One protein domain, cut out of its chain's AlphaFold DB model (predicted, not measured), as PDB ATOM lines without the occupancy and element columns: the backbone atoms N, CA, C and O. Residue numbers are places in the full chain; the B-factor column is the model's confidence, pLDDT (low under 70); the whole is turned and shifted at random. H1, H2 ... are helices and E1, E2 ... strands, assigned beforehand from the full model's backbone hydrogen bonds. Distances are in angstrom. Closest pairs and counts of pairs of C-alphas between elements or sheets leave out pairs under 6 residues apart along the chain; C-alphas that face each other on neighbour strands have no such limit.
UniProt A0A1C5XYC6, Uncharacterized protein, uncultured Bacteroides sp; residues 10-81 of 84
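AT A GLANCE: This is residues 10 to 81 of the 84 residues of an uncharacterized protein of uncultured Bacteroides sp (UniProt A0A1C5XYC6). A long, twisted hairpin of two strands, E2 and E3, makes the length of a rod; near the end where E2 begins and E3 ends, the shorter strands E1 and E4 add on at its two sides, and the short helix H1 only grazes this sheet. The 72 printed residues hold one named helix and four named strands, in the order H1, E1, E2, E3, E4. The sheet, E1 - E2 - E3 - E4, is antiparallel, and the class is mostly strand. The whole is loose, with a radius of gyration of the C-alphas of 14.8 A, and spans 55 by 24 by 18 A.

HOW THE PARTS SIT: H1, residues 10 to 15, is only just on the sheet, with 5 pairs of C-alphas within 10 A, and only grazes it with residues 10 to 13. One of its 2 O i to N i+4 pairs is within hydrogen-bond range. E1, residues 21 to 26, and E2, residues 32 to 47, form a hairpin at 154 degrees; N 22 and O 36 are 2.8 A apart. E2 and E3, residues 50 to 63, form the next hairpin, at 169 degrees, with N 35 and O 62 at 2.9 A and N 47 and O 50 at 3.0 A. E3 and E4, residues 68 to 70, form the last, at 117 degrees, with N 61 and O 69 at 2.8 A. The four strands are a meander, each the antiparallel neighbour of the one before. The edge strands E1 and E4 are apart.

IN THESE COORDINATES: H1 begins at C-alpha 10, (28.104, -6.768, 25.136). E1 is 13.7 A long, E2 41.5 A and E3 38.2 A. E4 ends at C-alpha 70, (17.609, -11.928, 4.466).

THE WHOLE: The C-alphas of Asp 29 and Gly 49, the two farthest apart, are 54.7 A apart. The sheet is twisted, its C-alphas lying up to 4.3 A off its best plane. The four links are tight, and the printed part has no cut. Residues 17 to 19 have pLDDT under 70.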
ATOM      1  N   GLU A  10      28.788  -6.510  23.860       91.00
ATOM      2  CA  GLU A  10      28.104  -6.768  25.136       91.00
ATOM      3  C   GLU A  10      26.637  -6.295  25.108       91.00
ATOM      4  O   GLU A  10      25.742  -6.981  25.598       91.00
ATOM      5  N   GLU A  11      26.373  -5.147  24.472       91.62
ATOM      6  CA  GLU A  11      25.012  -4.638  24.249       91.62
ATOM      7  C   GLU A  11      24.234  -5.508  23.249       91.62
ATOM      8  O   GLU A  11      23.017  -5.605  23.342       91.62
ATOM      9  N   TRP A  12      24.911  -6.154  22.294       91.12
ATOM     10  CA  TRP A  12      24.272  -7.122  21.398       91.12
ATOM     11  C   TRP A  12      23.897  -8.404  22.126       91.12
ATOM     12  O   TRP A  12      22.798  -8.902  21.924       91.12
ATOM     13  N   GLU A  13      24.769  -8.936  22.977       88.62
ATOM     14  CA  GLU A  13      24.522 -10.176  23.718       88.62
ATOM     15  C   GLU A  13      23.380 -10.049  24.733       88.62
ATOM     16  O   GLU A  13      22.656 -11.019  24.947       88.62
ATOM     17  N   SER A  14      23.157  -8.861  25.307       88.31
ATOM     18  CA  SER A  14      22.044  -8.633  26.241       88.31
ATOM     19  C   SER A  14      20.666  -8.691  25.568       88.31
ATOM     20  O   SER A  14      19.685  -9.082  26.198       88.31
ATOM     21  N   VAL A  15      20.583  -8.339  24.281       86.38
ATOM     22  CA  VAL A  15      19.340  -8.390  23.491       86.38
ATOM     23  C   VAL A  15      19.221  -9.684  22.683       86.38
ATOM     24  O   VAL A  15      18.118 -10.217  22.503       86.38
ATOM     25  N   PHE A  16      20.345 -10.258  22.246       81.25
ATOM     26  CA  PHE A  16      20.404 -11.565  21.594       81.25
ATOM     27  C   PHE A  16      20.318 -12.698  22.615       81.25
ATOM     28  O   PHE A  16      21.300 -13.326  22.997       81.25
ATOM     29  N   HIS A  17      19.093 -13.069  22.967       66.12
ATOM     30  CA  HIS A  17      18.847 -14.184  23.884       66.12
ATOM     31  C   HIS A  17      19.179 -15.564  23.286       66.12
ATOM     32  O   HIS A  17      19.108 -16.581  23.974       66.12
ATOM     33  N   THR A  18      19.529 -15.647  21.998       56.59
ATOM     34  CA  THR A  18      19.783 -16.921  21.319       56.59
ATOM     35  C   THR A  18      21.184 -16.969  20.714       56.59
ATOM     36  O   THR A  18      21.642 -16.016  20.089       56.59
ATOM     37  N   LYS A  19      21.851 -18.129  20.840       60.28
ATOM     38  CA  LYS A  19      23.180 -18.460  20.271       60.28
ATOM     39  C   LYS A  19      23.178 -18.569  18.733       60.28
ATOM     40  O   LYS A  19      23.777 -19.470  18.153       60.28
ATOM     41  N   GLN A  20      22.430 -17.705  18.059       78.00
ATOM     42  CA  GLN A  20      22.205 -17.744  16.619       78.00
ATOM     43  C   GLN A  20      23.224 -16.916  15.833       78.00
ATOM     44  O   GLN A  20      23.187 -16.932  14.602       78.00
ATOM     45  N   ILE A  21      24.127 -16.220  16.525       88.81
ATOM     46  CA  ILE A  21      25.220 -15.465  15.921       88.81
ATOM     47  C   ILE A  21      26.203 -16.442  15.277       88.81
ATOM     48  O   ILE A  21      26.689 -17.380  15.900       88.81
ATOM     49  N   GLU A  22      26.471 -16.212  14.001       92.25
ATOM     50  CA  GLU A  22      27.453 -16.957  13.221       92.25
ATOM     51  C   GLU A  22      28.748 -16.161  13.080       92.25
ATOM     52  O   GLU A  22      29.831 -16.722  13.195       92.25
ATOM     53  N   HIS A  23      28.644 -14.856  12.812       93.81
ATOM     54  CA  HIS A  23      29.810 -13.995  12.665       93.81
ATOM     55  C   HIS A  23      29.472 -12.531  12.945       93.81
ATOM     56  O   HIS A  23      28.396 -12.048  12.582       93.81
ATOM     57  N   VAL A  24      30.425 -11.808  13.529       94.94
ATOM     58  CA  VAL A  24      30.308 -10.387  13.861       94.94
ATOM     59  C   VAL A  24      31.395  -9.617  13.122       94.94
ATOM     60  O   VAL A  24      32.541 -10.045  13.043       94.94
ATOM     61  N   TYR A  25      31.019  -8.488  12.536       96.31
ATOM     62  CA  TYR A  25      31.919  -7.599  11.816       96.31
ATOM     63  C   TYR A  25      31.984  -6.279  12.571       96.31
ATOM     64  O   TYR A  25      30.958  -5.614  12.736       96.31
ATOM     65  N   TYR A  26      33.187  -5.888  12.970       96.75
ATOM     66  CA  TYR A  26      33.425  -4.680  13.749       96.75
ATOM     67  C   TYR A  26      33.901  -3.510  12.877       96.75
ATOM     68  O   TYR A  26      34.331  -3.695  11.734       96.75
ATOM     69  N   THR A  27      33.774  -2.297  13.406       95.75
ATOM     70  CA  THR A  27      34.536  -1.118  12.975       95.75
ATOM     71  C   THR A  27      35.945  -1.145  13.587       95.75
ATOM     72  O   THR A  27      36.249  -2.018  14.399       95.75
ATOM     73  N   SER A  28      36.800  -0.181  13.226       95.00
ATOM     74  CA  SER A  28      38.109   0.023  13.875       95.00
ATOM     75  C   SER A  28      37.996   0.212  15.388       95.00
ATOM     76  O   SER A  28      38.850  -0.253  16.135       95.00
ATOM     77  N   ASP A  29      36.906   0.836  15.833       93.56
ATOM     78  CA  ASP A  29      36.684   1.217  17.231       93.56
ATOM     79  C   ASP A  29      35.961   0.112  18.024       93.56
ATOM     80  O   ASP A  29      35.395   0.363  19.089       93.56
ATOM     81  N   MET A  30      35.945  -1.117  17.491       92.75
ATOM     82  CA  MET A  30      35.307  -2.298  18.087       92.75
ATOM     83  C   MET A  30      33.785  -2.176  18.281       92.75
ATOM     84  O   MET A  30      33.190  -2.890  19.089       92.75
ATOM     85  N   LEU A  31      33.126  -1.314  17.502       96.06
ATOM     86  CA  LEU A  31      31.666  -1.243  17.445       96.06
ATOM     87  C   LEU A  31      31.134  -2.234  16.412       96.06
ATOM     88  O   LEU A  31      31.738  -2.441  15.358       96.06
ATOM     89  N   VAL A  32      29.987  -2.844  16.684       95.12
ATOM     90  CA  VAL A  32      29.381  -3.811  15.769       95.12
ATOM     91  C   VAL A  32      28.823  -3.078  14.550       95.12
ATOM     92  O   VAL A  32      27.891  -2.282  14.635       95.12
ATOM     93  N   ARG A  33      29.384  -3.375  13.376       96.62
ATOM     94  CA  ARG A  33      28.942  -2.838  12.081       96.62
ATOM     95  C   ARG A  33      27.886  -3.720  11.425       96.62
ATOM     96  O   ARG A  33      27.055  -3.233  10.658       96.62
ATOM     97  N   LYS A  34      27.984  -5.032  11.635       94.88
ATOM     98  CA  LYS A  34      27.139  -6.046  10.998       94.88
ATOM     99  C   LYS A  34      27.242  -7.357  11.770       94.88
ATOM    100  O   LYS A  34      28.338  -7.757  12.153       94.88
ATOM    101  N   VAL A  35      26.132  -8.074  11.871       94.25
ATOM    102  CA  VAL A  35      26.072  -9.436  12.419       94.25
ATOM    103  C   VAL A  35      25.448 -10.358  11.380       94.25
ATOM    104  O   VAL A  35      24.484  -9.988  10.716       94.25
ATOM    105  N   THR A  36      25.992 -11.555  11.199       95.12
ATOM    106  CA  THR A  36      25.319 -12.640  10.476       95.12
ATOM    107  C   THR A  36      24.986 -13.755  11.438       95.12
ATOM    108  O   THR A  36      25.719 -14.014  12.391       95.12
ATOM    109  N   GLY A  37      23.874 -14.423  11.179       94.00
ATOM    110  CA  GLY A  37      23.393 -15.479  12.042       94.00
ATOM    111  C   GLY A  37      22.171 -16.157  11.465       94.00
ATOM    112  O   GLY A  37      21.935 -16.140  10.254       94.00
ATOM    113  N   TYR A  38      21.389 -16.757  12.343       93.00
ATOM    114  CA  TYR A  38      20.199 -17.508  11.991       93.00
ATOM    115  C   TYR A  38      18.985 -16.950  12.725       93.00
ATOM    116  O   TYR A  38      19.127 -16.315  13.750       93.00
ATOM    117  N   ILE A  39      17.798 -17.199  12.194       91.00
ATOM    118  CA  ILE A  39      16.518 -17.084  12.898       91.00
ATOM    119  C   ILE A  39      15.757 -18.389  12.696       91.00
ATOM    120  O   ILE A  39      15.972 -19.092  11.699       91.00
ATOM    121  N   ILE A  40      14.865 -18.722  13.622       89.69
ATOM    122  CA  ILE A  40      13.912 -19.815  13.429       89.69
ATOM    123  C   ILE A  40      12.668 -19.241  12.768       89.69
ATOM    124  O   ILE A  40      12.073 -18.290  13.266       89.69
ATOM    125  N   ILE A  41      12.289 -19.812  11.629       87.19
ATOM    126  CA  ILE A  41      11.030 -19.501  10.960       87.19
ATOM    127  C   ILE A  41      10.168 -20.753  10.902       87.19
ATOM    128  O   ILE A  41      10.660 -21.850  10.635       87.19
ATOM    129  N   SER A  42       8.870 -20.578  11.111       86.88
ATOM    130  CA  SER A  42       7.894 -21.631  10.869       86.88
ATOM    131  C   SER A  42       7.454 -21.576   9.410       86.88
ATOM    132  O   SER A  42       7.030 -20.528   8.915       86.88
ATOM    133  N   ARG A  43       7.573 -22.693   8.691       83.56
ATOM    134  CA  ARG A  43       7.086 -22.825   7.318       83.56
ATOM    135  C   ARG A  43       5.964 -23.851   7.277       83.56
ATOM    136  O   ARG A  43       6.167 -25.012   7.630       83.56
ATOM    137  N   LYS A  44       4.806 -23.431   6.762       86.75
ATOM    138  CA  LYS A  44       3.736 -24.351   6.368       86.75
ATOM    139  C   LYS A  44       4.216 -25.206   5.196       86.75
ATOM    140  O   LYS A  44       4.595 -24.681   4.149       86.75
ATOM    141  N   SER A  45       4.199 -26.516   5.382       83.38
ATOM    142  CA  SER A  45       4.470 -27.522   4.359       83.38
ATOM    143  C   SER A  45       3.292 -28.481   4.270       83.38
ATOM    144  O   SER A  45       2.783 -28.926   5.298       83.38
ATOM    145  N   LEU A  46       2.879 -28.817   3.051       84.88
ATOM    146  CA  LEU A  46       1.926 -29.891   2.809       84.88
ATOM    147  C   LEU A  46       2.712 -31.195   2.653       84.88
ATOM    148  O   LEU A  46       3.515 -31.324   1.732       84.88
ATOM    149  N   SER A  47       2.495 -32.145   3.555       81.31
ATOM    150  CA  SER A  47       3.079 -33.487   3.476       81.31
ATOM    151  C   SER A  47       1.951 -34.509   3.513       81.31
ATOM    152  O   SER A  47       1.218 -34.553   4.501       81.31
ATOM    153  N   ASN A  48       1.803 -35.309   2.455       85.31
ATOM    154  CA  ASN A  48       0.772 -36.351   2.338       85.31
ATOM    155  C   ASN A  48      -0.656 -35.839   2.621       85.31
ATOM    156  O   ASN A  48      -1.409 -36.461   3.361       85.31
ATOM    157  N   GLY A  49      -1.010 -34.664   2.089       87.38
ATOM    158  CA  GLY A  49      -2.335 -34.058   2.282       87.38
ATOM    159  C   GLY A  49      -2.554 -33.367   3.636       87.38
ATOM    160  O   GLY A  49      -3.584 -32.732   3.827       87.38
ATOM    161  N   ILE A  50      -1.582 -33.416   4.553       89.44
ATOM    162  CA  ILE A  50      -1.663 -32.773   5.872       89.44
ATOM    163  C   ILE A  50      -0.781 -31.522   5.891       89.44
ATOM    164  O   ILE A  50       0.411 -31.581   5.574       89.44
ATOM    165  N   ILE A  51      -1.357 -30.384   6.290       87.19
ATOM    166  CA  ILE A  51      -0.606 -29.146   6.526       87.19
ATOM    167  C   ILE A  51       0.127 -29.278   7.860       87.19
ATOM    168  O   ILE A  51      -0.493 -29.415   8.912       87.19
ATOM    169  N   LYS A  52       1.455 -29.198   7.817       87.00
ATOM    170  CA  LYS A  52       2.314 -29.163   9.000       87.00
ATOM    171  C   LYS A  52       3.130 -27.882   9.017       87.00
ATOM    172  O   LYS A  52       3.607 -27.423   7.981       87.00
ATOM    173  N   ASN A  53       3.311 -27.324  10.205       86.31
ATOM    174  CA  ASN A  53       4.303 -26.288  10.445       86.31
ATOM    175  C   ASN A  53       5.629 -26.978  10.758       86.31
ATOM    176  O   ASN A  53       5.698 -27.781  11.683       86.31
ATOM    177  N   SER A  54       6.662 -26.685   9.976       85.38
ATOM    178  CA  SER A  54       8.024 -27.148  10.241       85.38
ATOM    179  C   SER A  54       8.898 -25.958  10.605       85.38
ATOM    180  O   SER A  54       8.870 -24.924   9.932       85.38
ATOM    181  N   GLU A  55       9.667 -26.095  11.679       88.50
ATOM    182  CA  GLU A  55      10.673 -25.105  12.039       88.50
ATOM    183  C   GLU A  55      11.888 -25.244  11.127       88.50
ATOM    184  O   GLU A  55      12.395 -26.338  10.871       88.50
ATOM    185  N   ARG A  56      12.374 -24.113  10.623       87.50
ATOM    186  CA  ARG A  56      13.566 -24.052   9.787       87.50
ATOM    187  C   ARG A  56      14.472 -22.925  10.249       87.50
ATOM    188  O   ARG A  56      14.035 -21.793  10.432       87.50
ATOM    189  N   ARG A  57      15.772 -23.218  10.309       90.25
ATOM    190  CA  ARG A  57      16.817 -22.198  10.437       90.25
ATOM    191  C   ARG A  57      16.951 -21.431   9.123       90.25
ATOM    192  O   ARG A  57      17.256 -22.015   8.080       90.25
ATOM    193  N   LYS A  58      16.738 -20.120   9.168       91.19
ATOM    194  CA  LYS A  58      16.978 -19.202   8.051       91.19
ATOM    195  C   LYS A  58      18.159 -18.310   8.390       91.19
ATOM    196  O   LYS A  58      18.176 -17.689   9.443       91.19
ATOM    197  N   ARG A  59      19.138 -18.249   7.491       93.94
ATOM    198  CA  ARG A  59      20.311 -17.391   7.648       93.94
ATOM    199  C   ARG A  59      19.952 -15.942   7.311       93.94
ATOM    200  O   ARG A  59      19.273 -15.683   6.313       93.94
ATOM    201  N   VAL A  60      20.387 -15.011   8.146       95.06
ATOM    202  CA  VAL A  60      20.064 -13.583   8.060       95.06
ATOM    203  C   VAL A  60      21.277 -12.727   8.421       95.06
ATOM    204  O   VAL A  60      22.317 -13.224   8.865       95.06
ATOM    205  N   ARG A  61      21.143 -11.425   8.189       95.56
ATOM    206  CA  ARG A  61      22.128 -10.402   8.513       95.56
ATOM    207  C   ARG A  61      21.441  -9.240   9.216       95.56
ATOM    208  O   ARG A  61      20.493  -8.693   8.661       95.56
ATOM    209  N   TRP A  62      21.994  -8.800  10.336       95.25
ATOM    210  CA  TRP A  62      21.660  -7.524  10.953       95.25
ATOM    211  C   TRP A  62      22.706  -6.466  10.594       95.25
ATOM    212  O   TRP A  62      23.900  -6.769  10.502       95.25
ATOM    213  N   ASP A  63      22.264  -5.236  10.339       94.94
ATOM    214  CA  ASP A  63      23.166  -4.082  10.306       94.94
ATOM    215  C   ASP A  63      23.530  -3.634  11.731       94.94
ATOM    216  O   ASP A  63      22.962  -4.115  12.706       94.94
ATOM    217  N   GLY A  64      24.489  -2.720  11.868       93.56
ATOM    218  CA  GLY A  64      24.934  -2.222  13.173       93.56
ATOM    219  C   GLY A  64      23.864  -1.484  13.992       93.56
ATOM    220  O   GLY A  64      24.098  -1.197  15.161       93.56
ATOM    221  N   PHE A  65      22.695  -1.209  13.403       93.69
ATOM    222  CA  PHE A  65      21.541  -0.586  14.056       93.69
ATOM    223  C   PHE A  65      20.434  -1.599  14.386       93.69
ATOM    224  O   PHE A  65      19.316  -1.200  14.705       93.69
ATOM    225  N   GLY A  66      20.708  -2.899  14.253       92.81
ATOM    226  CA  GLY A  66      19.765  -3.963  14.582       92.81
ATOM    227  C   GLY A  66      18.735  -4.272  13.494       92.81
ATOM    228  O   GLY A  66      17.861  -5.102  13.717       92.81
ATOM    229  N   ARG A  67      18.804  -3.681  12.294       94.50
ATOM    230  CA  ARG A  67      17.833  -3.990  11.228       94.50
ATOM    231  C   ARG A  67      18.166  -5.316  10.567       94.50
ATOM    232  O   ARG A  67      19.287  -5.509  10.098       94.50
ATOM    233  N   CYS A  68      17.184  -6.202  10.474       94.81
ATOM    234  CA  CYS A  68      17.340  -7.553   9.965       94.81
ATOM    235  C   CYS A  68      17.040  -7.649   8.470       94.81
ATOM    236  O   CYS A  68      16.061  -7.110   7.947       94.81
ATOM    237  N   TYR A  69      17.876  -8.405   7.770       96.19
ATOM    238  CA  TYR A  69      17.787  -8.645   6.341       96.19
ATOM    239  C   TYR A  69      18.011 -10.122   6.040       96.19
ATOM    240  O   TYR A  69      18.861 -10.791   6.630       96.19
ATOM    241  N   ASN A  70      17.292 -10.634   5.049       94.12
ATOM    242  CA  ASN A  70      17.609 -11.928   4.466       94.12
ATOM    243  C   ASN A  70      19.000 -11.878   3.814       94.12
ATOM    244  O   ASN A  70      19.279 -10.985   3.012       94.12
ATOM    245  N   ILE A  71      19.856 -12.851   4.133       93.50
ATOM    246  CA  ILE A  71      21.251 -12.847   3.683       93.50
ATOM    247  C   ILE A  71      21.393 -12.999   2.161       93.50
ATOM    248  O   ILE A  71      22.340 -12.475   1.586       93.50
ATOM    249  N   ASN A  72      20.441 -13.676   1.511       91.12
ATOM    250  CA  ASN A  72      20.541 -14.016   0.089       91.12
ATOM    251  C   ASN A  72      20.060 -12.896  -0.842       91.12
ATOM    252  O   ASN A  72      20.485 -12.837  -1.988       91.12
ATOM    253  N   ASN A  73      19.133 -12.047  -0.392       91.94
ATOM    254  CA  ASN A  73      18.465 -11.078  -1.268       91.94
ATOM    255  C   ASN A  73      18.221  -9.705  -0.622       91.94
ATOM    256  O   ASN A  73      17.487  -8.896  -1.181       91.94
ATOM    257  N   ASN A  74      18.795  -9.443   0.558       90.44
ATOM    258  CA  ASN A  74      18.668  -8.186   1.305       90.44
ATOM    259  C   ASN A  74      17.222  -7.705   1.539       90.44
ATOM    260  O   ASN A  74      17.005  -6.539   1.861       90.44
ATOM    261  N   THR A  75      16.215  -8.575   1.422       95.44
ATOM    262  CA  THR A  75      14.846  -8.219   1.802       95.44
ATOM    263  C   THR A  75      14.793  -7.996   3.311       95.44
ATOM    264  O   THR A  75      15.249  -8.855   4.070       95.44
ATOM    265  N   ARG A  76      14.255  -6.850   3.746       95.31
ATOM    266  CA  ARG A  76      14.161  -6.505   5.171       95.31
ATOM    267  C   ARG A  76      13.120  -7.373   5.876       95.31
ATOM    268  O   ARG A  76      12.010  -7.537   5.375       95.31
ATOM    269  N   LEU A  77      13.483  -7.894   7.041       93.50
ATOM    270  CA  LEU A  77      12.676  -8.780   7.874       93.50
ATOM    271  C   LEU A  77      12.360  -8.074   9.199       93.50
ATOM    272  O   LEU A  77      12.979  -8.360  10.216       93.50
ATOM    273  N   ARG A  78      11.421  -7.122   9.163       94.25
ATOM    274  CA  ARG A  78      11.175  -6.178  10.272       94.25
ATOM    275  C   ARG A  78      10.785  -6.852  11.587       94.25
ATOM    276  O   ARG A  78      11.197  -6.380  12.635       94.25
ATOM    277  N   ASP A  79      10.067  -7.971  11.523       91.19
ATOM    278  CA  ASP A  79       9.656  -8.747  12.706       91.19
ATOM    279  C   ASP A  79      10.844  -9.373  13.459       91.19
ATOM    280  O   ASP A  79      10.688  -9.911  14.551       91.19
ATOM    281  N   HIS A  80      12.035  -9.329  12.858       91.25
ATOM    282  CA  HIS A  80      13.284  -9.825  13.420       91.25
ATOM    283  C   HIS A  80      14.320  -8.707  13.608       91.25
ATOM    284  O   HIS A  80      15.503  -9.008  13.794       91.25
ATOM    285  N   ASP A  81      13.905  -7.437  13.508       92.50
ATOM    286  CA  ASP A  81      14.736  -6.304  13.909       92.50
ATOM    287  C   ASP A  81      15.033  -6.394  15.419       92.50
ATOM    288  O   ASP A  81      14.255  -6.929  16.208       92.50
TER     289      ASP A  81